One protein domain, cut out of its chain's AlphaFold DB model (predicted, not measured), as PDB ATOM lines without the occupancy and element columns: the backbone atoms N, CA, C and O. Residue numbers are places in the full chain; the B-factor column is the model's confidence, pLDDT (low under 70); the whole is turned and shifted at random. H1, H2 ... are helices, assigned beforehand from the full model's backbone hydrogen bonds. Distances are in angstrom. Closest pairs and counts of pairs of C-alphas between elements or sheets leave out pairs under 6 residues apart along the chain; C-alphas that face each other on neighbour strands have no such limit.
ATOM      1  N   HIS A  17     111.900 161.725 156.466       90.06
ATOM      2  CA  HIS A  17     111.479 162.785 155.555       90.06
ATOM      3  C   HIS A  17     112.308 162.783 154.265       90.06
ATOM      4  O   HIS A  17     111.754 162.732 153.166       90.06
ATOM      5  N   HIS A  18     113.637 162.758 154.390       87.00
ATOM      6  CA  HIS A  18     114.531 162.743 153.239       87.00
ATOM      7  C   HIS A  18     114.339 161.489 152.366       87.00
ATOM      8  O   HIS A  18     114.320 161.574 151.137       87.00
ATOM      9  N   PHE A  19     114.128 160.319 152.977       89.56
ATOM     10  CA  PHE A  19     113.789 159.105 152.236       89.56
ATOM     11  C   PHE A  19     112.504 159.278 151.416       89.56
ATOM     12  O   PHE A  19     112.484 158.919 150.234       89.56
ATOM     13  N   HIS A  20     111.449 159.846 152.002       91.31
ATOM     14  CA  HIS A  20     110.189 160.073 151.299       91.31
ATOM     15  C   HIS A  20     110.323 161.065 150.141       91.31
ATOM     16  O   HIS A  20     109.732 160.835 149.086       91.31
ATOM     17  N   GLU A  21     111.137 162.111 150.280       91.19
ATOM     18  CA  GLU A  21     111.430 163.038 149.182       91.19
ATOM     19  C   GLU A  21     112.115 162.332 148.006       91.19
ATOM     20  O   GLU A  21     111.678 162.455 146.857       91.19
ATOM     21  N   VAL A  22     113.163 161.546 148.284       88.31
ATOM     22  CA  VAL A  22     113.907 160.812 147.249       88.31
ATOM     23  C   VAL A  22     113.016 159.775 146.566       88.31
ATOM     24  O   VAL A  22     113.009 159.677 145.333       88.31
ATOM     25  N   ARG A  23     112.231 159.033 147.353       93.75
ATOM     26  CA  ARG A  23     111.227 158.075 146.875       93.75
ATOM     27  C   ARG A  23     110.232 158.750 145.932       93.75
ATOM     28  O   ARG A  23     110.071 158.309 144.795       93.75
ATOM     29  N   ASP A  24     109.568 159.813 146.385       95.12
ATOM     30  CA  ASP A  24     108.511 160.477 145.621       95.12
ATOM     31  C   ASP A  24     109.071 161.097 144.334       95.12
ATOM     32  O   ASP A  24     108.452 160.986 143.272       95.12
ATOM     33  N   HIS A  25     110.270 161.682 144.388       93.56
ATOM     34  CA  HIS A  25     110.957 162.197 143.207       93.56
ATOM     35  C   HIS A  25     111.269 161.086 142.189       93.56
ATOM     36  O   HIS A  25     110.992 161.239 140.993       93.56
ATOM     37  N   ALA A  26     111.800 159.946 142.642       92.38
ATOM     38  CA  ALA A  26     112.103 158.809 141.776       92.38
ATOM     39  C   ALA A  26     110.839 158.231 141.118       92.38
ATOM     40  O   ALA A  26     110.822 158.031 139.902       92.38
ATOM     41  N   LEU A  27     109.766 158.035 141.891       95.69
ATOM     42  CA  LEU A  27     108.489 157.522 141.387       95.69
ATOM     43  C   LEU A  27     107.854 158.469 140.367       95.69
ATOM     44  O   LEU A  27     107.420 158.016 139.310       95.69
ATOM     45  N   ARG A  28     107.850 159.784 140.627       97.50
ATOM     46  CA  ARG A  28     107.343 160.790 139.676       97.50
ATOM     47  C   ARG A  28     108.135 160.787 138.374       97.50
ATOM     48  O   ARG A  28     107.541 160.860 137.298       97.50
ATOM     49  N   ARG A  29     109.463 160.668 138.457       96.06
ATOM     50  CA  ARG A  29     110.328 160.562 137.279       96.06
ATOM     51  C   ARG A  29     110.017 159.305 136.471       96.06
ATOM     52  O   ARG A  29     109.757 159.416 135.280       96.06
ATOM     53  N   TRP A  30     109.983 158.133 137.105       94.88
ATOM     54  CA  TRP A  30     109.659 156.885 136.409       94.88
ATOM     55  C   TRP A  30     108.253 156.925 135.812       94.88
ATOM     56  O   TRP A  30     108.058 156.487 134.687       94.88
ATOM     57  N   TYR A  31     107.279 157.500 136.516       97.25
ATOM     58  CA  TYR A  31     105.926 157.661 135.994       97.25
ATOM     59  C   TYR A  31     105.897 158.543 134.742       97.25
ATOM     60  O   TYR A  31     105.267 158.178 133.750       97.25
ATOM     61  N   LYS A  32     106.620 159.669 134.751       97.12
ATOM     62  CA  LYS A  32     106.776 160.534 133.576       97.12
ATOM     63  C   LYS A  32     107.424 159.781 132.410       97.12
ATOM     64  O   LYS A  32     106.900 159.822 131.301       97.12
ATOM     65  N   ASP A  33     108.515 159.064 132.668       95.38
ATOM     66  CA  ASP A  33     109.251 158.308 131.649       95.38
ATOM     67  C   ASP A  33     108.392 157.169 131.062       95.38
ATOM     68  O   ASP A  33     108.396 156.944 129.852       95.38
ATOM     69  N   ALA A  34     107.568 156.506 131.882       94.94
ATOM     70  CA  ALA A  34     106.636 155.451 131.463       94.94
ATOM     71  C   ALA A  34     105.511 155.943 130.528       94.94
ATOM     72  O   ALA A  34     104.900 155.135 129.820       94.94
ATOM     73  N   HIS A  35     105.254 157.253 130.507       95.19
ATOM     74  CA  HIS A  35     104.297 157.917 129.616       95.19
ATOM     75  C   HIS A  35     104.985 158.761 128.530       95.19
ATOM     76  O   HIS A  35     104.310 159.446 127.765       95.19
ATOM     77  N   GLY A  36     106.318 158.718 128.454       93.50
ATOM     78  CA  GLY A  36     107.098 159.443 127.461       93.50
ATOM     79  C   GLY A  36     107.029 158.832 126.057       93.50
ATOM     80  O   GLY A  36     106.490 157.744 125.839       93.50
ATOM     81  N   ASN A  37     107.626 159.546 125.101       93.44
ATOM     82  CA  ASN A  37     107.675 159.142 123.693       93.44
ATOM     83  C   ASN A  37     108.879 158.249 123.352       93.44
ATOM     84  O   ASN A  37     108.849 157.577 122.327       93.44
ATOM     85  N   ASP A  38     109.926 158.234 124.184       93.81
ATOM     86  CA  ASP A  38     111.101 157.375 123.986       93.81
ATOM     87  C   ASP A  38     110.745 155.912 124.318       93.81
ATOM     88  O   ASP A  38     110.482 155.607 125.487       93.81
ATOM     89  N   PRO A  39     110.745 154.985 123.337       89.81
ATOM     90  CA  PRO A  39     110.328 153.601 123.558       89.81
ATOM     91  C   PRO A  39     111.213 152.841 124.550       89.81
ATOM     92  O   PRO A  39     110.715 151.982 125.283       89.81
ATOM     93  N   GLN A  40     112.515 153.138 124.583       85.88
ATOM     94  CA  GLN A  40     113.471 152.433 125.429       85.88
ATOM     95  C   GLN A  40     113.344 152.896 126.879       85.88
ATOM     96  O   GLN A  40     113.214 152.063 127.782       85.88
ATOM     97  N   LEU A  41     113.314 154.213 127.106       87.25
ATOM     98  CA  LEU A  41     113.087 154.773 128.443       87.25
ATOM     99  C   LEU A  41     111.712 154.373 128.985       87.25
ATOM    100  O   LEU A  41     111.607 153.950 130.139       87.25
ATOM    101  N   LYS A  42     110.684 154.404 128.130       92.12
ATOM    102  CA  LYS A  42     109.329 153.964 128.463       92.12
ATOM    103  C   LYS A  42     109.300 152.517 128.944       92.12
ATOM    104  O   LYS A  42     108.771 152.250 130.020       92.12
ATOM    105  N   ALA A  43     109.890 151.585 128.193       86.62
ATOM    106  CA  ALA A  43     109.878 150.165 128.549       86.62
ATOM    107  C   ALA A  43     110.552 149.895 129.907       86.62
ATOM    108  O   ALA A  43     110.021 149.143 130.727       86.62
ATOM    109  N   VAL A  44     111.693 150.540 130.169       86.81
ATOM    110  CA  VAL A  44     112.418 150.406 131.441       86.81
ATOM    111  C   VAL A  44     111.610 150.989 132.600       86.81
ATOM    112  O   VAL A  44     111.506 150.363 133.657       86.81
ATOM    113  N   ALA A  45     111.018 152.166 132.412       91.69
ATOM    114  CA  ALA A  45     110.232 152.834 133.439       91.69
ATOM    115  C   ALA A  45     108.956 152.054 133.802       91.69
ATOM    116  O   ALA A  45     108.683 151.847 134.985       91.69
ATOM    117  N   GLN A  46     108.235 151.533 132.804       93.12
ATOM    118  CA  GLN A  46     107.062 150.672 133.004       93.12
ATOM    119  C   GLN A  46     107.415 149.404 133.791       93.12
ATOM    120  O   GLN A  46     106.736 149.054 134.757       93.12
ATOM    121  N   ALA A  47     108.514 148.735 133.426       89.19
ATOM    122  CA  ALA A  47     108.966 147.545 134.137       89.19
ATOM    123  C   ALA A  47     109.341 147.846 135.597       89.19
ATOM    124  O   ALA A  47     108.967 147.088 136.492       89.19
ATOM    125  N   ARG A  48     110.037 148.964 135.857       90.19
ATOM    126  CA  ARG A  48     110.398 149.389 137.221       90.19
ATOM    127  C   ARG A  48     109.174 149.667 138.085       90.19
ATOM    128  O   ARG A  48     109.104 149.155 139.198       90.19
ATOM    129  N   LEU A  49     108.204 150.424 137.573       93.38
ATOM    130  CA  LEU A  49     106.978 150.734 138.313       93.38
ATOM    131  C   LEU A  49     106.178 149.468 138.630       93.38
ATOM    132  O   LEU A  49     105.775 149.271 139.775       93.38
ATOM    133  N   GLN A  50     106.018 148.568 137.657       93.31
ATOM    134  CA  GLN A  50     105.312 147.307 137.881       93.31
ATOM    135  C   GLN A  50     106.002 146.430 138.931       93.31
ATOM    136  O   GLN A  50     105.333 145.787 139.743       93.31
ATOM    137  N   LEU A  51     107.335 146.381 138.917       89.88
ATOM    138  CA  LEU A  51     108.099 145.657 139.929       89.88
ATOM    139  C   LEU A  51     107.928 146.283 141.312       89.88
ATOM    140  O   LEU A  51     107.768 145.539 142.276       89.88
ATOM    141  N   GLN A  52     107.905 147.613 141.413       92.12
ATOM    142  CA  GLN A  52     107.684 148.289 142.690       92.12
ATOM    143  C   GLN A  52     106.302 147.976 143.267       92.12
ATOM    144  O   GLN A  52     106.183 147.658 144.448       92.12
ATOM    145  N   ILE A  53     105.261 147.992 142.432       92.94
ATOM    146  CA  ILE A  53     103.900 147.628 142.847       92.94
ATOM    147  C   ILE A  53     103.858 146.183 143.341       92.94
ATOM    148  O   ILE A  53     103.351 145.911 144.424       92.94
ATOM    149  N   TRP A  54     104.473 145.260 142.604       91.19
ATOM    150  CA  TRP A  54     104.543 143.863 143.019       91.19
ATOM    151  C   TRP A  54     105.302 143.676 144.345       91.19
ATOM    152  O   TRP A  54     104.894 142.883 145.194       91.19
ATOM    153  N   LEU A  55     106.395 144.421 144.563       91.00
ATOM    154  CA  LEU A  55     107.137 144.393 145.828       91.00
ATOM    155  C   LEU A  55     106.261 144.844 147.000       91.00
ATOM    156  O   LEU A  55     106.313 144.227 148.067       91.00
ATOM    157  N   ARG A  56     105.442 145.880 146.801       93.38
ATOM    158  CA  ARG A  56     104.480 146.353 147.804       93.38
ATOM    159  C   ARG A  56     103.417 145.306 148.093       93.38
ATOM    160  O   ARG A  56     103.215 144.981 149.258       93.38
ATOM    161  N   GLU A  57     102.825 144.704 147.061       92.06
ATOM    162  CA  GLU A  57     101.851 143.614 147.213       92.06
ATOM    163  C   GLU A  57     102.429 142.467 148.058       92.06
ATOM    164  O   GLU A  57     101.784 141.992 148.992       92.06
ATOM    165  N   LYS A  58     103.683 142.070 147.804       91.38
ATOM    166  CA  LYS A  58     104.352 141.020 148.587       91.38
ATOM    167  C   LYS A  58     104.695 141.419 150.010       91.38
ATOM    168  O   LYS A  58     104.587 140.586 150.907       91.38
ATOM    169  N   ARG A  59     105.096 142.666 150.246       92.88
ATOM    170  CA  ARG A  59     105.318 143.164 151.611       92.88
ATOM    171  C   ARG A  59     104.002 143.224 152.386       92.88
ATOM    172  O   ARG A  59     103.979 142.773 153.525       92.88
ATOM    173  N   GLY A  60     102.915 143.659 151.750       93.94
ATOM    174  CA  GLY A  60     101.567 143.612 152.317       93.94
ATOM    175  C   GLY A  60     101.123 142.187 152.661       93.94
ATOM    176  O   GLY A  60     100.685 141.941 153.780       93.94
ATOM    177  N   GLU A  61     101.315 141.225 151.750       93.94
ATOM    178  CA  GLU A  61     101.024 139.802 151.995       93.94
ATOM    179  C   GLU A  61     101.797 139.262 153.209       93.94
ATOM    180  O   GLU A  61     101.217 138.595 154.066       93.94
ATOM    181  N   ILE A  62     103.090 139.583 153.317       93.56
ATOM    182  CA  ILE A  62     103.924 139.181 154.456       93.56
ATOM    183  C   ILE A  62     103.398 139.786 155.760       93.56
ATOM    184  O   ILE A  62     103.287 139.057 156.744       93.56
ATOM    185  N   THR A  63     103.038 141.073 155.779       94.50
ATOM    186  CA  THR A  63     102.465 141.727 156.967       94.50
ATOM    187  C   THR A  63     101.166 141.048 157.404       94.50
ATOM    188  O   THR A  63     101.010 140.717 158.579       94.50
ATOM    189  N   THR A  64     100.263 140.748 156.467       95.62
ATOM    190  CA  THR A  64      99.009 140.033 156.758       95.62
ATOM    191  C   THR A  64      99.271 138.632 157.308       95.62
ATOM    192  O   THR A  64      98.658 138.221 158.292       95.62
ATOM    193  N   LEU A  65     100.214 137.888 156.723       95.44
ATOM    194  CA  LEU A  65     100.590 136.561 157.216       95.44
ATOM    195  C   LEU A  65     101.244 136.629 158.607       95.44
ATOM    196  O   LEU A  65     101.030 135.744 159.429       95.44
ATOM    197  N   GLN A  66     102.021 137.672 158.905       95.00
ATOM    198  CA  GLN A  66     102.573 137.881 160.246       95.00
ATOM    199  C   GLN A  66     101.462 138.122 161.273       95.00
ATOM    200  O   GLN A  66     101.466 137.473 162.317       95.00
ATOM    201  N   GLN A  67     100.477 138.961 160.944       96.62
ATOM    202  CA  GLN A  67      99.305 139.199 161.792       96.62
ATOM    203  C   GLN A  67      98.495 137.914 162.020       96.62
ATOM    204  O   GLN A  67      98.158 137.603 163.158       96.62
ATOM    205  N   GLN A  68      98.249 137.122 160.969       96.62
ATOM    206  CA  GLN A  68      97.564 135.826 161.083       96.62
ATOM    207  C   GLN A  68      98.322 134.854 161.990       96.62
ATOM    208  O   GLN A  68      97.725 134.209 162.846       96.62
ATOM    209  N   ARG A  69      99.649 134.768 161.840       96.38
ATOM    210  CA  ARG A  69     100.492 133.930 162.701       96.38
ATOM    211  C   ARG A  69     100.368 134.350 164.161       96.38
ATOM    212  O   ARG A  69     100.330 133.493 165.037       96.38
ATOM    213  N   ASP A  70     100.385 135.651 164.424       95.12
ATOM    214  CA  ASP A  70     100.354 136.171 165.786       95.12
ATOM    215  C   ASP A  70      98.955 136.024 166.418       95.12
ATOM    216  O   ASP A  70      98.878 135.741 167.610       95.12
ATOM    217  N   ALA A  71      97.881 136.054 165.620       97.12
ATOM    218  CA  ALA A  71      96.540 135.648 166.049       97.12
ATOM    219  C   ALA A  71      96.477 134.151 166.419       97.12
ATOM    220  O   ALA A  71      96.105 133.825 167.541       97.12
ATOM    221  N   CYS A  72      96.962 133.242 165.558       95.56
ATOM    222  CA  CYS A  72      97.017 131.806 165.883       95.56
ATOM    223  C   CYS A  72      97.831 131.528 167.161       95.56
ATOM    224  O   CYS A  72      97.482 130.649 167.942       95.56
ATOM    225  N   LYS A  73      98.912 132.286 167.406       94.56
ATOM    226  CA  LYS A  73      99.678 132.185 168.662       94.56
ATOM    227  C   LYS A  73      98.864 132.618 169.878       94.56
ATOM    228  O   LYS A  73      98.980 131.972 170.914       94.56
ATOM    229  N   ALA A  74      98.101 133.706 169.769       96.50
ATOM    230  CA  ALA A  74      97.243 134.178 170.855       96.50
ATOM    231  C   ALA A  74      96.170 133.134 171.209       96.50
ATOM    232  O   ALA A  74      95.901 132.912 172.387       96.50
ATOM    233  N   ASP A  75      95.665 132.422 170.200       96.62
ATOM    234  CA  ASP A  75      94.662 131.363 170.348       96.62
ATOM    235  C   ASP A  75      95.260 129.990 170.714       96.62
ATOM    236  O   ASP A  75      94.532 129.013 170.874       96.62
ATOM    237  N   SER A  76      96.587 129.892 170.871       96.31
ATOM    238  CA  SER A  76      97.316 128.630 171.094       96.31
ATOM    239  C   SER A  76      97.103 127.561 170.003       96.31
ATOM    240  O   SER A  76      97.302 126.372 170.248       96.31
ATOM    241  N   ASP A  77      96.754 127.975 168.781       96.31
ATOM    242  CA  ASP A  77      96.592 127.108 167.609       96.31
ATOM    243  C   ASP A  77      97.955 126.797 166.966       96.31
ATOM    244  O   ASP A  77      98.467 127.527 166.107       96.31
ATOM    245  N   THR A  78      98.578 125.698 167.395       95.12
ATOM    246  CA  THR A  78      99.904 125.284 166.914       95.12
ATOM    247  C   THR A  78      99.917 124.901 165.433       95.12
ATOM    248  O   THR A  78     100.897 125.191 164.738       95.12
ATOM    249  N   ASP A  79      98.836 124.302 164.934       95.69
ATOM    250  CA  ASP A  79      98.728 123.833 163.548       95.69
ATOM    251  C   ASP A  79      98.521 125.010 162.584       95.69
ATOM    252  O   ASP A  79      99.141 125.073 161.509       95.69
ATOM    253  N   GLY A  80      97.721 125.999 162.994       95.50
ATOM    254  CA  GLY A  80      97.576 127.275 162.302       95.50
ATOM    255  C   GLY A  80      98.898 128.037 162.224       95.50
ATOM    256  O   GLY A  80      99.296 128.474 161.137       95.50
ATOM    257  N   VAL A  81      99.651 128.119 163.330       94.38
ATOM    258  CA  VAL A  81     100.981 128.758 163.344       94.38
ATOM    259  C   VAL A  81     101.929 128.105 162.339       94.38
ATOM    260  O   VAL A  81     102.607 128.817 161.589       94.38
ATOM    261  N   GLU A  82     101.989 126.773 162.286       95.19
ATOM    262  CA  GLU A  82     102.888 126.065 161.372       95.19
ATOM    263  C   GLU A  82     102.464 126.224 159.904       95.19
ATOM    264  O   GLU A  82     103.293 126.459 159.017       95.19
ATOM    265  N   THR A  83     101.158 126.208 159.638       96.56
ATOM    266  CA  THR A  83     100.610 126.473 158.303       96.56
ATOM    267  C   THR A  83     100.979 127.876 157.816       96.56
ATOM    268  O   THR A  83     101.456 128.048 156.687       96.56
ATOM    269  N   VAL A  84     100.818 128.893 158.666       94.56
ATOM    270  CA  VAL A  84     101.163 130.277 158.324       94.56
ATOM    271  C   VAL A  84     102.680 130.456 158.183       94.56
ATOM    272  O   VAL A  84     103.127 131.161 157.277       94.56
ATOM    273  N   ARG A  85     103.502 129.769 158.987       93.00
ATOM    274  CA  ARG A  85     104.970 129.760 158.828       93.00
ATOM    275  C   ARG A  85     105.410 129.254 157.458       93.00
ATOM    276  O   ARG A  85     106.272 129.878 156.835       93.00
ATOM    277  N   LYS A  86     104.809 128.171 156.956       93.69
ATOM    278  CA  LYS A  86     105.102 127.654 155.607       93.69
ATOM    279  C   LYS A  86     104.763 128.684 154.525       93.69
ATOM    280  O   LYS A  86     105.578 128.914 153.630       93.69
ATOM    281  N   LYS A  87     103.615 129.364 154.647       95.19
ATOM    282  CA  LYS A  87     103.222 130.457 153.736       95.19
ATOM    283  C   LYS A  87     104.203 131.632 153.796       95.19
ATOM    284  O   LYS A  87     104.653 132.093 152.749       95.19
ATOM    285  N   LEU A  88     104.610 132.056 154.996       91.44
ATOM    286  CA  LEU A  88     105.618 133.107 155.189       91.44
ATOM    287  C   LEU A  88     106.952 132.747 154.534       91.44
ATOM    288  O   LEU A  88     107.530 133.577 153.837       91.44
ATOM    289  N   LYS A  89     107.428 131.507 154.707       89.06
ATOM    290  CA  LYS A  89     108.665 131.033 154.069       89.06
ATOM    291  C   LYS A  89     108.580 131.168 152.546       89.06
ATOM    292  O   LYS A  89     109.502 131.699 151.931       89.06
ATOM    293  N   HIS A  90     107.465 130.754 151.945       88.19
ATOM    294  CA  HIS A  90     107.256 130.880 150.502       88.19
ATOM    295  C   HIS A  90     107.212 132.348 150.039       88.19
ATOM    296  O   HIS A  90     107.891 132.710 149.074       88.19
ATOM    297  N   ALA A  91     106.486 133.210 150.758       87.12
ATOM    298  CA  ALA A  91     106.404 134.640 150.458       87.12
ATOM    299  C   ALA A  91     107.776 135.335 150.550       87.12
ATOM    300  O   ALA A  91     108.138 136.115 149.666       87.12
ATOM    301  N   HIS A  92     108.585 135.001 151.561       84.38
ATOM    302  CA  HIS A  92     109.950 135.512 151.702       84.38
ATOM    303  C   HIS A  92     110.878 135.044 150.577       84.38
ATOM    304  O   HIS A  92     111.636 135.862 150.055       84.38
ATOM    305  N   CYS A  93     110.802 133.778 150.154       81.38
ATOM    306  CA  CYS A  93     111.576 133.283 149.011       81.38
ATOM    307  C   CYS A  93     111.236 134.048 147.723       81.38
ATOM    308  O   CYS A  93     112.141 134.479 147.006       81.38
ATOM    309  N   ALA A  94     109.945 134.272 147.454       78.31
ATOM    310  CA  ALA A  94     109.503 135.042 146.293       78.31
ATOM    311  C   ALA A  94     110.015 136.492 146.342       78.31
ATOM    312  O   ALA A  94     110.547 136.996 145.350       78.31
ATOM    313  N   LEU A  95     109.913 137.151 147.503       84.06
ATOM    314  CA  LEU A  95     110.428 138.507 147.701       84.06
ATOM    315  C   LEU A  95     111.951 138.573 147.487       84.06
ATOM    316  O   LEU A  95     112.435 139.472 146.800       84.06
ATOM    317  N   ALA A  96     112.704 137.613 148.031       76.06
ATOM    318  CA  ALA A  96     114.161 137.566 147.929       76.06
ATOM    319  C   ALA A  96     114.643 137.396 146.480       76.06
ATOM    320  O   ALA A  96     115.536 138.125 146.043       76.06
ATOM    321  N   MET A  97     114.018 136.497 145.709       72.69
ATOM    322  CA  MET A  97     114.316 136.333 144.280       72.69
ATOM    323  C   MET A  97     114.114 137.641 143.505       72.69
ATOM    324  O   MET A  97     114.932 138.004 142.662       72.69
ATOM    325  N   HIS A  98     113.065 138.397 143.828       71.81
ATOM    326  CA  HIS A  98     112.782 139.671 143.168       71.81
ATOM    327  C   HIS A  98     113.713 140.810 143.589       71.81
ATOM    328  O   HIS A  98     114.163 141.574 142.732       71.81
ATOM    329  N   MET A  99     114.072 140.905 144.870       72.19
ATOM    330  CA  MET A  99     115.082 141.870 145.321       72.19
ATOM    331  C   MET A  99     116.445 141.602 144.671       72.19
ATOM    332  O   MET A  99     117.159 142.545 144.331       72.19
ATOM    333  N   LYS A 100     116.788 140.329 144.438       70.38
ATOM    334  CA  LYS A 100     117.996 139.945 143.698       70.38
ATOM    335  C   LYS A 100     117.971 140.473 142.258       70.38
ATOM    336  O   LYS A 100     118.935 141.107 141.840       70.38
ATOM    337  N   MET A 101     116.850 140.327 141.545       67.88
ATOM    338  CA  MET A 101     116.681 140.874 140.186       67.88
ATOM    339  C   MET A 101     116.752 142.408 140.135       67.88
ATOM    340  O   MET A 101     117.267 142.973 139.175       67.88
ATOM    341  N   SER A 102     116.274 143.101 141.172       63.62
ATOM    342  CA  SER A 102     116.399 144.563 141.269       63.62
ATOM    343  C   SER A 102     117.862 145.015 141.421       63.62
ATOM    344  O   SER A 102     118.257 146.014 140.823       63.62
ATOM    345  N   LYS A 103     118.688 144.248 142.152       64.50
ATOM    346  CA  LYS A 103     120.114 144.549 142.382       64.50
ATOM    347  C   LYS A 103     121.047 144.117 141.246       64.50
ATOM    348  O   LYS A 103     122.071 144.756 141.034       64.50
ATOM    349  N   GLU A 104     120.751 143.012 140.566       62.84
ATOM    350  CA  GLU A 104     121.626 142.408 139.541       62.84
ATOM    351  C   GLU A 104     121.273 142.837 138.109       62.84
ATOM    352  O   GLU A 104     121.976 142.483 137.165       62.84
ATOM    353  N   GLY A 105     120.220 143.644 137.953       64.56
ATOM    354  CA  GLY A 105     119.644 144.001 136.664       64.56
ATOM    355  C   GLY A 105     118.468 143.087 136.327       64.56
ATOM    356  O   GLY A 105     118.528 141.870 136.491       64.56
ATOM    357  N   ILE A 106     117.369 143.689 135.871       68.38
ATOM    358  CA  ILE A 106     116.138 142.957 135.568       68.38
ATOM    359  C   ILE A 106     116.366 142.173 134.266       68.38
ATOM    360  O   ILE A 106     116.616 142.802 133.232       68.38
ATOM    361  N   PRO A 107     116.264 140.829 134.268       74.12
ATOM    362  CA  PRO A 107     116.411 140.039 133.049       74.12
ATOM    363  C   PRO A 107     115.417 140.494 131.978       74.12
ATOM    364  O   PRO A 107     114.263 140.785 132.296       74.12
ATOM    365  N   THR A 108     115.815 140.487 130.703       75.00
ATOM    366  CA  THR A 108     114.974 140.955 129.583       75.00
ATOM    367  C   THR A 108     113.590 140.291 129.560       75.00
ATOM    368  O   THR A 108     112.584 140.958 129.326       75.00
ATOM    369  N   SER A 109     113.512 138.998 129.892       78.94
ATOM    370  CA  SER A 109     112.249 138.252 130.002       78.94
ATOM    371  C   SER A 109     111.331 138.770 131.120       78.94
ATOM    372  O   SER A 109     110.110 138.816 130.961       78.94
ATOM    373  N   THR A 110     111.909 139.198 132.242       76.06
ATOM    374  CA  THR A 110     111.176 139.761 133.385       76.06
ATOM    375  C   THR A 110     110.722 141.182 133.087       76.06
ATOM    376  O   THR A 110     109.579 141.522 133.385       76.06
ATOM    377  N   THR A 111     111.569 141.978 132.430       79.25
ATOM    378  CA  THR A 111     111.227 143.319 131.936       79.25
ATOM    379  C   THR A 111     110.022 143.259 131.003       79.25
ATOM    380  O   THR A 111     109.067 144.006 131.189       79.25
ATOM    381  N   GLU A 112     110.013 142.317 130.060       84.19
ATOM    382  CA  GLU A 112     108.911 142.157 129.111       84.19
ATOM    383  C   GLU A 112     107.605 141.725 129.797       84.19
ATOM    384  O   GLU A 112     106.541 142.283 129.526       84.19
ATOM    385  N   LYS A 113     107.672 140.781 130.743       88.06
ATOM    386  CA  LYS A 113     106.502 140.353 131.527       88.06
ATOM    387  C   LYS A 113     105.951 141.479 132.406       88.06
ATOM    388  O   LYS A 113     104.736 141.645 132.501       88.06
ATOM    389  N   ALA A 114     106.830 142.248 133.046       86.62
ATOM    390  CA  ALA A 114     106.455 143.401 133.857       86.62
ATOM    391  C   ALA A 114     105.814 144.500 132.991       86.62
ATOM    392  O   ALA A 114     104.766 145.032 133.346       86.62
ATOM    393  N   ARG A 115     106.379 144.766 131.810       87.25
ATOM    394  CA  ARG A 115     105.842 145.714 130.827       87.25
ATOM    395  C   ARG A 115     104.440 145.341 130.348       87.25
ATOM    396  O   ARG A 115     103.571 146.208 130.269       87.25
ATOM    397  N   ARG A 116     104.200 144.060 130.050       90.31
ATOM    398  CA  ARG A 116     102.860 143.569 129.681       90.31
ATOM    399  C   ARG A 116     101.849 143.805 130.799       90.31
ATOM    400  O   ARG A 116     100.832 144.437 130.550       90.31
ATOM    401  N   ARG A 117     102.183 143.435 132.040       90.62
ATOM    402  CA  ARG A 117     101.311 143.669 133.208       90.62
ATOM    403  C   ARG A 117     101.007 145.146 133.453       90.62
ATOM    404  O   ARG A 117      99.867 145.483 133.749       90.62
ATOM    405  N   TRP A 118     101.998 146.020 133.280       91.06
ATOM    406  CA  TRP A 118     101.787 147.468 133.350       91.06
ATOM    407  C   TRP A 118     100.818 147.966 132.270       91.06
ATOM    408  O   TRP A 118     100.080 148.920 132.472       91.06
ATOM    409  N   SER A 119     100.823 147.333 131.098       88.38
ATOM    410  CA  SER A 119      99.951 147.719 129.984       88.38
ATOM    411  C   SER A 119      98.528 147.172 130.147       88.38
ATOM    412  O   SER A 119      97.584 147.765 129.636       88.38
ATOM    413  N   GLU A 120      98.372 146.059 130.866       91.75
ATOM    414  CA  GLU A 120      97.081 145.444 131.214       91.75
ATOM    415  C   GLU A 120      96.341 146.207 132.322       91.75
ATOM    416  O   GLU A 120      95.117 146.117 132.415       91.75
ATOM    417  N   ARG A 121      97.060 146.958 133.167       90.25
ATOM    418  CA  ARG A 121      96.486 147.696 134.295       90.25
ATOM    419  C   ARG A 121      97.005 149.125 134.341       90.25
ATOM    420  O   ARG A 121      98.182 149.362 134.579       90.25
ATOM    421  N   THR A 122      96.106 150.088 134.171       78.25
ATOM    422  CA  THR A 122      96.431 151.504 134.335       78.25
ATOM    423  C   THR A 122      96.517 151.855 135.819       78.25
ATOM    424  O   THR A 122      95.603 151.583 136.594       78.25
ATOM    425  N   TYR A 123      97.630 152.465 136.215       92.25
ATOM    426  CA  TYR A 123      97.835 153.007 137.555       92.25
ATOM    427  C   TYR A 123      97.894 154.526 137.456       92.25
ATOM    428  O   TYR A 123      98.602 155.046 136.593       92.25
ATOM    429  N   SER A 124      97.173 155.235 138.324       95.31
ATOM    430  CA  SER A 124      97.348 156.684 138.455       95.31
ATOM    431  C   SER A 124      98.662 157.007 139.175       95.31
ATOM    432  O   SER A 124      99.242 156.157 139.862       95.31
ATOM    433  N   LEU A 125      99.146 158.245 139.048       95.50
ATOM    434  CA  LEU A 125     100.314 158.687 139.814       95.50
ATOM    435  C   LEU A 125     100.017 158.635 141.320       95.50
ATOM    436  O   LEU A 125     100.882 158.267 142.112       95.50
ATOM    437  N   GLU A 126      98.784 158.954 141.711       95.50
ATOM    438  CA  GLU A 126      98.303 158.872 143.084       95.50
ATOM    439  C   GLU A 126      98.375 157.437 143.621       95.50
ATOM    440  O   GLU A 126      98.849 157.231 144.739       95.50
ATOM    441  N   ASP A 127      97.986 156.434 142.824       93.31
ATOM    442  CA  ASP A 127      98.107 155.020 143.204       93.31
ATOM    443  C   ASP A 127      99.575 154.616 143.394       93.31
ATOM    444  O   ASP A 127      99.922 153.935 144.358       93.31
ATOM    445  N   VAL A 128     100.467 155.082 142.514       93.75
ATOM    446  CA  VAL A 128     101.907 154.806 142.617       93.75
ATOM    447  C   VAL A 128     102.523 155.457 143.860       93.75
ATOM    448  O   VAL A 128     103.467 154.906 144.433       93.75
ATOM    449  N   LEU A 129     102.013 156.598 144.319       94.56
ATOM    450  CA  LEU A 129     102.567 157.307 145.474       94.56
ATOM    451  C   LEU A 129     101.995 156.844 146.824       94.56
ATOM    452  O   LEU A 129     102.688 157.012 147.831       94.56
ATOM    453  N   ARG A 130     100.800 156.235 146.852       92.69
ATOM    454  CA  ARG A 130     100.024 155.922 148.071       92.69
ATOM    455  C   ARG A 130     100.765 155.068 149.105       92.69
ATOM    456  O   ARG A 130     100.776 155.415 150.280       92.69
ATOM    457  N   ASP A 131     101.411 153.988 148.678       89.94
ATOM    458  CA  ASP A 131     101.961 152.969 149.588       89.94
ATOM    459  C   ASP A 131     103.350 153.350 150.126       89.94
ATOM    460  O   ASP A 131     104.371 152.776 149.736       89.94
ATOM    461  N   ARG A 132     103.415 154.389 150.968       90.25
ATOM    462  CA  ARG A 132     104.679 154.930 151.509       90.25
ATOM    463  C   ARG A 132     105.399 153.947 152.423       90.25
ATOM    464  O   ARG A 132     106.595 153.727 152.253       90.25
ATOM    465  N   ASP A 133     104.653 153.309 153.313       88.50
ATOM    466  CA  ASP A 133     105.210 152.502 154.408       88.50
ATOM    467  C   ASP A 133     105.729 151.136 153.943       88.50
ATOM    468  O   ASP A 133     106.480 150.454 154.640       88.50
ATOM    469  N   LEU A 134     105.330 150.721 152.739       90.94
ATOM    470  CA  LEU A 134     105.755 149.461 152.143       90.94
ATOM    471  C   LEU A 134     107.064 149.594 151.369       90.94
ATOM    472  O   LEU A 134     107.625 148.569 150.991       90.94
ATOM    473  N   ASP A 135     107.565 150.801 151.127       91.94
ATOM    474  CA  ASP A 135     108.763 151.056 150.334       91.94
ATOM    475  C   ASP A 135     110.033 151.082 151.198       91.94
ATOM    476  O   ASP A 135     110.020 151.503 152.352       91.94
ATOM    477  N   LYS A 136     111.168 150.631 150.646       89.00
ATOM    478  CA  LYS A 136     112.462 150.632 151.348       89.00
ATOM    479  C   LYS A 136     113.487 151.461 150.583       89.00
ATOM    480  O   LYS A 136     113.499 151.443 149.358       89.00
ATOM    481  N   GLY A 137     114.418 152.101 151.298       83.88
ATOM    482  CA  GLY A 137     115.530 152.865 150.697       83.88
ATOM    483  C   GLY A 137     116.259 152.109 149.583       83.88
ATOM    484  O   GLY A 137     116.489 152.647 148.498       83.88
ATOM    485  N   SER A 138     116.514 150.817 149.810       81.81
ATOM    486  CA  SER A 138     117.180 149.935 148.849       81.81
ATOM    487  C   SER A 138     116.488 149.848 147.488       81.81
ATOM    488  O   SER A 138     117.155 149.556 146.502       81.81
ATOM    489  N   ASP A 139     115.176 150.085 147.419       84.56
ATOM    490  CA  ASP A 139     114.406 150.005 146.173       84.56
ATOM    491  C   ASP A 139     114.697 151.192 145.239       84.56
ATOM    492  O   ASP A 139     114.521 151.103 144.026       84.56
ATOM    493  N   PHE A 140     115.184 152.302 145.801       85.69
ATOM    494  CA  PHE A 140     115.430 153.562 145.096       85.69
ATOM    495  C   PHE A 140     116.922 153.870 144.945       85.69
ATOM    496  O   PHE A 140     117.298 155.002 144.654       85.69
ATOM    497  N   GLY A 141     117.792 152.878 145.174       70.19
ATOM    498  CA  GLY A 141     119.244 153.083 145.192       70.19
ATOM    499  C   GLY A 141     119.725 153.923 146.379       70.19
ATOM    500  O   GLY A 141     120.897 154.284 146.443       70.19
ATOM    501  N   VAL A 142     118.839 154.204 147.340       64.06
ATOM    502  CA  VAL A 142     119.193 154.827 148.609       64.06
ATOM    503  C   VAL A 142     119.744 153.723 149.493       64.06
ATOM    504  O   VAL A 142     119.005 152.990 150.155       64.06
ATOM    505  N   ASN A 143     121.061 153.548 149.465       55.66
ATOM    506  CA  ASN A 143     121.707 152.627 150.381       55.66
ATOM    507  C   ASN A 143     121.482 153.179 151.794       55.66
ATOM    508  O   ASN A 143     122.106 154.170 152.173       55.66
ATOM    509  N   ARG A 144     120.562 152.575 152.560       49.94
ATOM    510  CA  ARG A 144     120.366 152.911 153.980       49.94
ATOM    511  C   ARG A 144     121.716 152.866 154.699       49.94
ATOM    512  O   ARG A 144     122.030 153.770 155.459       49.94
ATOM    513  N   ASP A 145     122.568 151.921 154.319       43.53
ATOM    514  CA  ASP A 145     123.927 151.795 154.833       43.53
ATOM    515  C   ASP A 145     124.790 153.039 154.588       43.53
ATOM    516  O   ASP A 145     125.621 153.327 155.427       43.53
ATOM    517  N   ASN A 146     124.574 153.839 153.535       40.97
ATOM    518  CA  ASN A 146     125.293 155.110 153.339       40.97
ATOM    519  C   ASN A 146     124.654 156.290 154.085       40.97
ATOM    520  O   ASN A 146     125.351 157.244 154.412       40.97
ATOM    521  N   MET A 147     123.351 156.234 154.362       44.34
ATOM    522  CA  MET A 147     122.645 157.277 155.115       44.34
ATOM    523  C   MET A 147     122.852 157.130 156.633       44.34
ATOM    524  O   MET A 147     122.816 158.114 157.359       44.34
ATOM    525  N   PHE A 148     123.122 155.905 157.097       44.75
ATOM    526  CA  PHE A 148     123.425 155.579 158.492       44.75
ATOM    527  C   PHE A 148     124.935 155.386 158.772       44.75
ATOM    528  O   PHE A 148     125.334 155.444 159.936       44.75
ATOM    529  N   ARG A 149     125.807 155.229 157.756       39.50
ATOM    530  CA  ARG A 149     127.265 155.043 157.964       39.50
ATOM    531  C   ARG A 149     128.040 156.260 158.448       39.50
ATOM    532  O   ARG A 149     129.186 156.077 158.844       39.50
ATOM    533  N   SER A 150     127.475 157.469 158.475       37.84
ATOM    534  CA  SER A 150     128.165 158.559 159.183       37.84
ATOM    535  C   SER A 150     128.071 158.429 160.710       37.84
ATOM    536  O   SER A 150     128.794 159.139 161.401       37.84
TER     537      SER A 150
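Overview. This is residues 17 to 150 of the 406 residues of an uncharacterized protein of Bipolaris victoriae FI3 (UniProt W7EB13). A long helical hairpin, H2 and H3, makes the longest axis, and H1 folds back from the beginning of H2 as the other arm of a V. H4 crosses H2 near that same end, on the side away from H1, while the short H5 and H6 pack on H1 and the short H7 lies farther out. The printed part has 134 residues with seven named helices, H1 to H7 in order, and no named strand; its class is all helix. It is only just loose, close to compact, with a radius of gyration of the C-alphas of 17.2 A and spans of 57 by 41 by 29 A.

Arrangement. H1, residues 17 to 34, touches H2, residues 39 to 74, at a steep tilt of 47 degrees, opposite ways. H1 touches H2 with residues 27 to 34 alone, and H2 touches H1 with residues 41 to 49 alone; the closest C-alphas of the two helices are those of Ala 34 and Lys 42, 4.3 A apart. H2 forms a helical hairpin with H3, residues 78 to 104: they touch at a shallow tilt of 20 degrees, opposite ways, and their closest C-alphas, of Arg 69 and Val 81, are 5.2 A apart. H4, residues 108 to 120, touches H2 at residues 43 to 51 alone, about perpendicular at 82 degrees, with the C-alphas of Ala 47 and Ala 114 closest at 4.9 A. H1 and H4 are apart. H5, residues 125 to 130, touches H1 at a shallow tilt of 29 degrees, opposite ways; the closest C-alphas are those of Asp 24 and Leu 129, 6.7 A apart. H6, residues 137 to 140, touches H1, with the C-alphas of Arg 23 and Phe 140 closest at 6.4 A. H7, residues 144 to 148, touches no helix; it is close to H6 but not clearly touching, the closest C-alphas being those of Gly 137 and Arg 144, 5.8 A apart. Each O i to N i+4 pair is within hydrogen-bond range in H1, H2, H3, H4, H5 and H7; H6 is too short for such a pair, and its one O i to N i+3 pair is within range.

Along the chain. H1 begins at C-alpha 17, (111.479, 162.785, 155.555), and is 25.6 A long from first to last C-alpha. H2 is 52.8 A long and ends at C-alpha 74, (97.243, 134.178, 170.855). H3 is 38.9 A long and H4 18.5 A. H5, H6 and H7 are short, and H7 ends at C-alpha 148, (123.425, 155.579, 158.492).

Size, cuts and confidence. The two C-alphas farthest apart, of Asn 37 and Ser 76, are 57.3 A from each other. The printed part has no cut. The link from H5 to H6 is short, the other links are tight, and no link is long. Mean pLDDT of the printed part is 86.1; residues 101 to 106 and 142 to 150 are under 70.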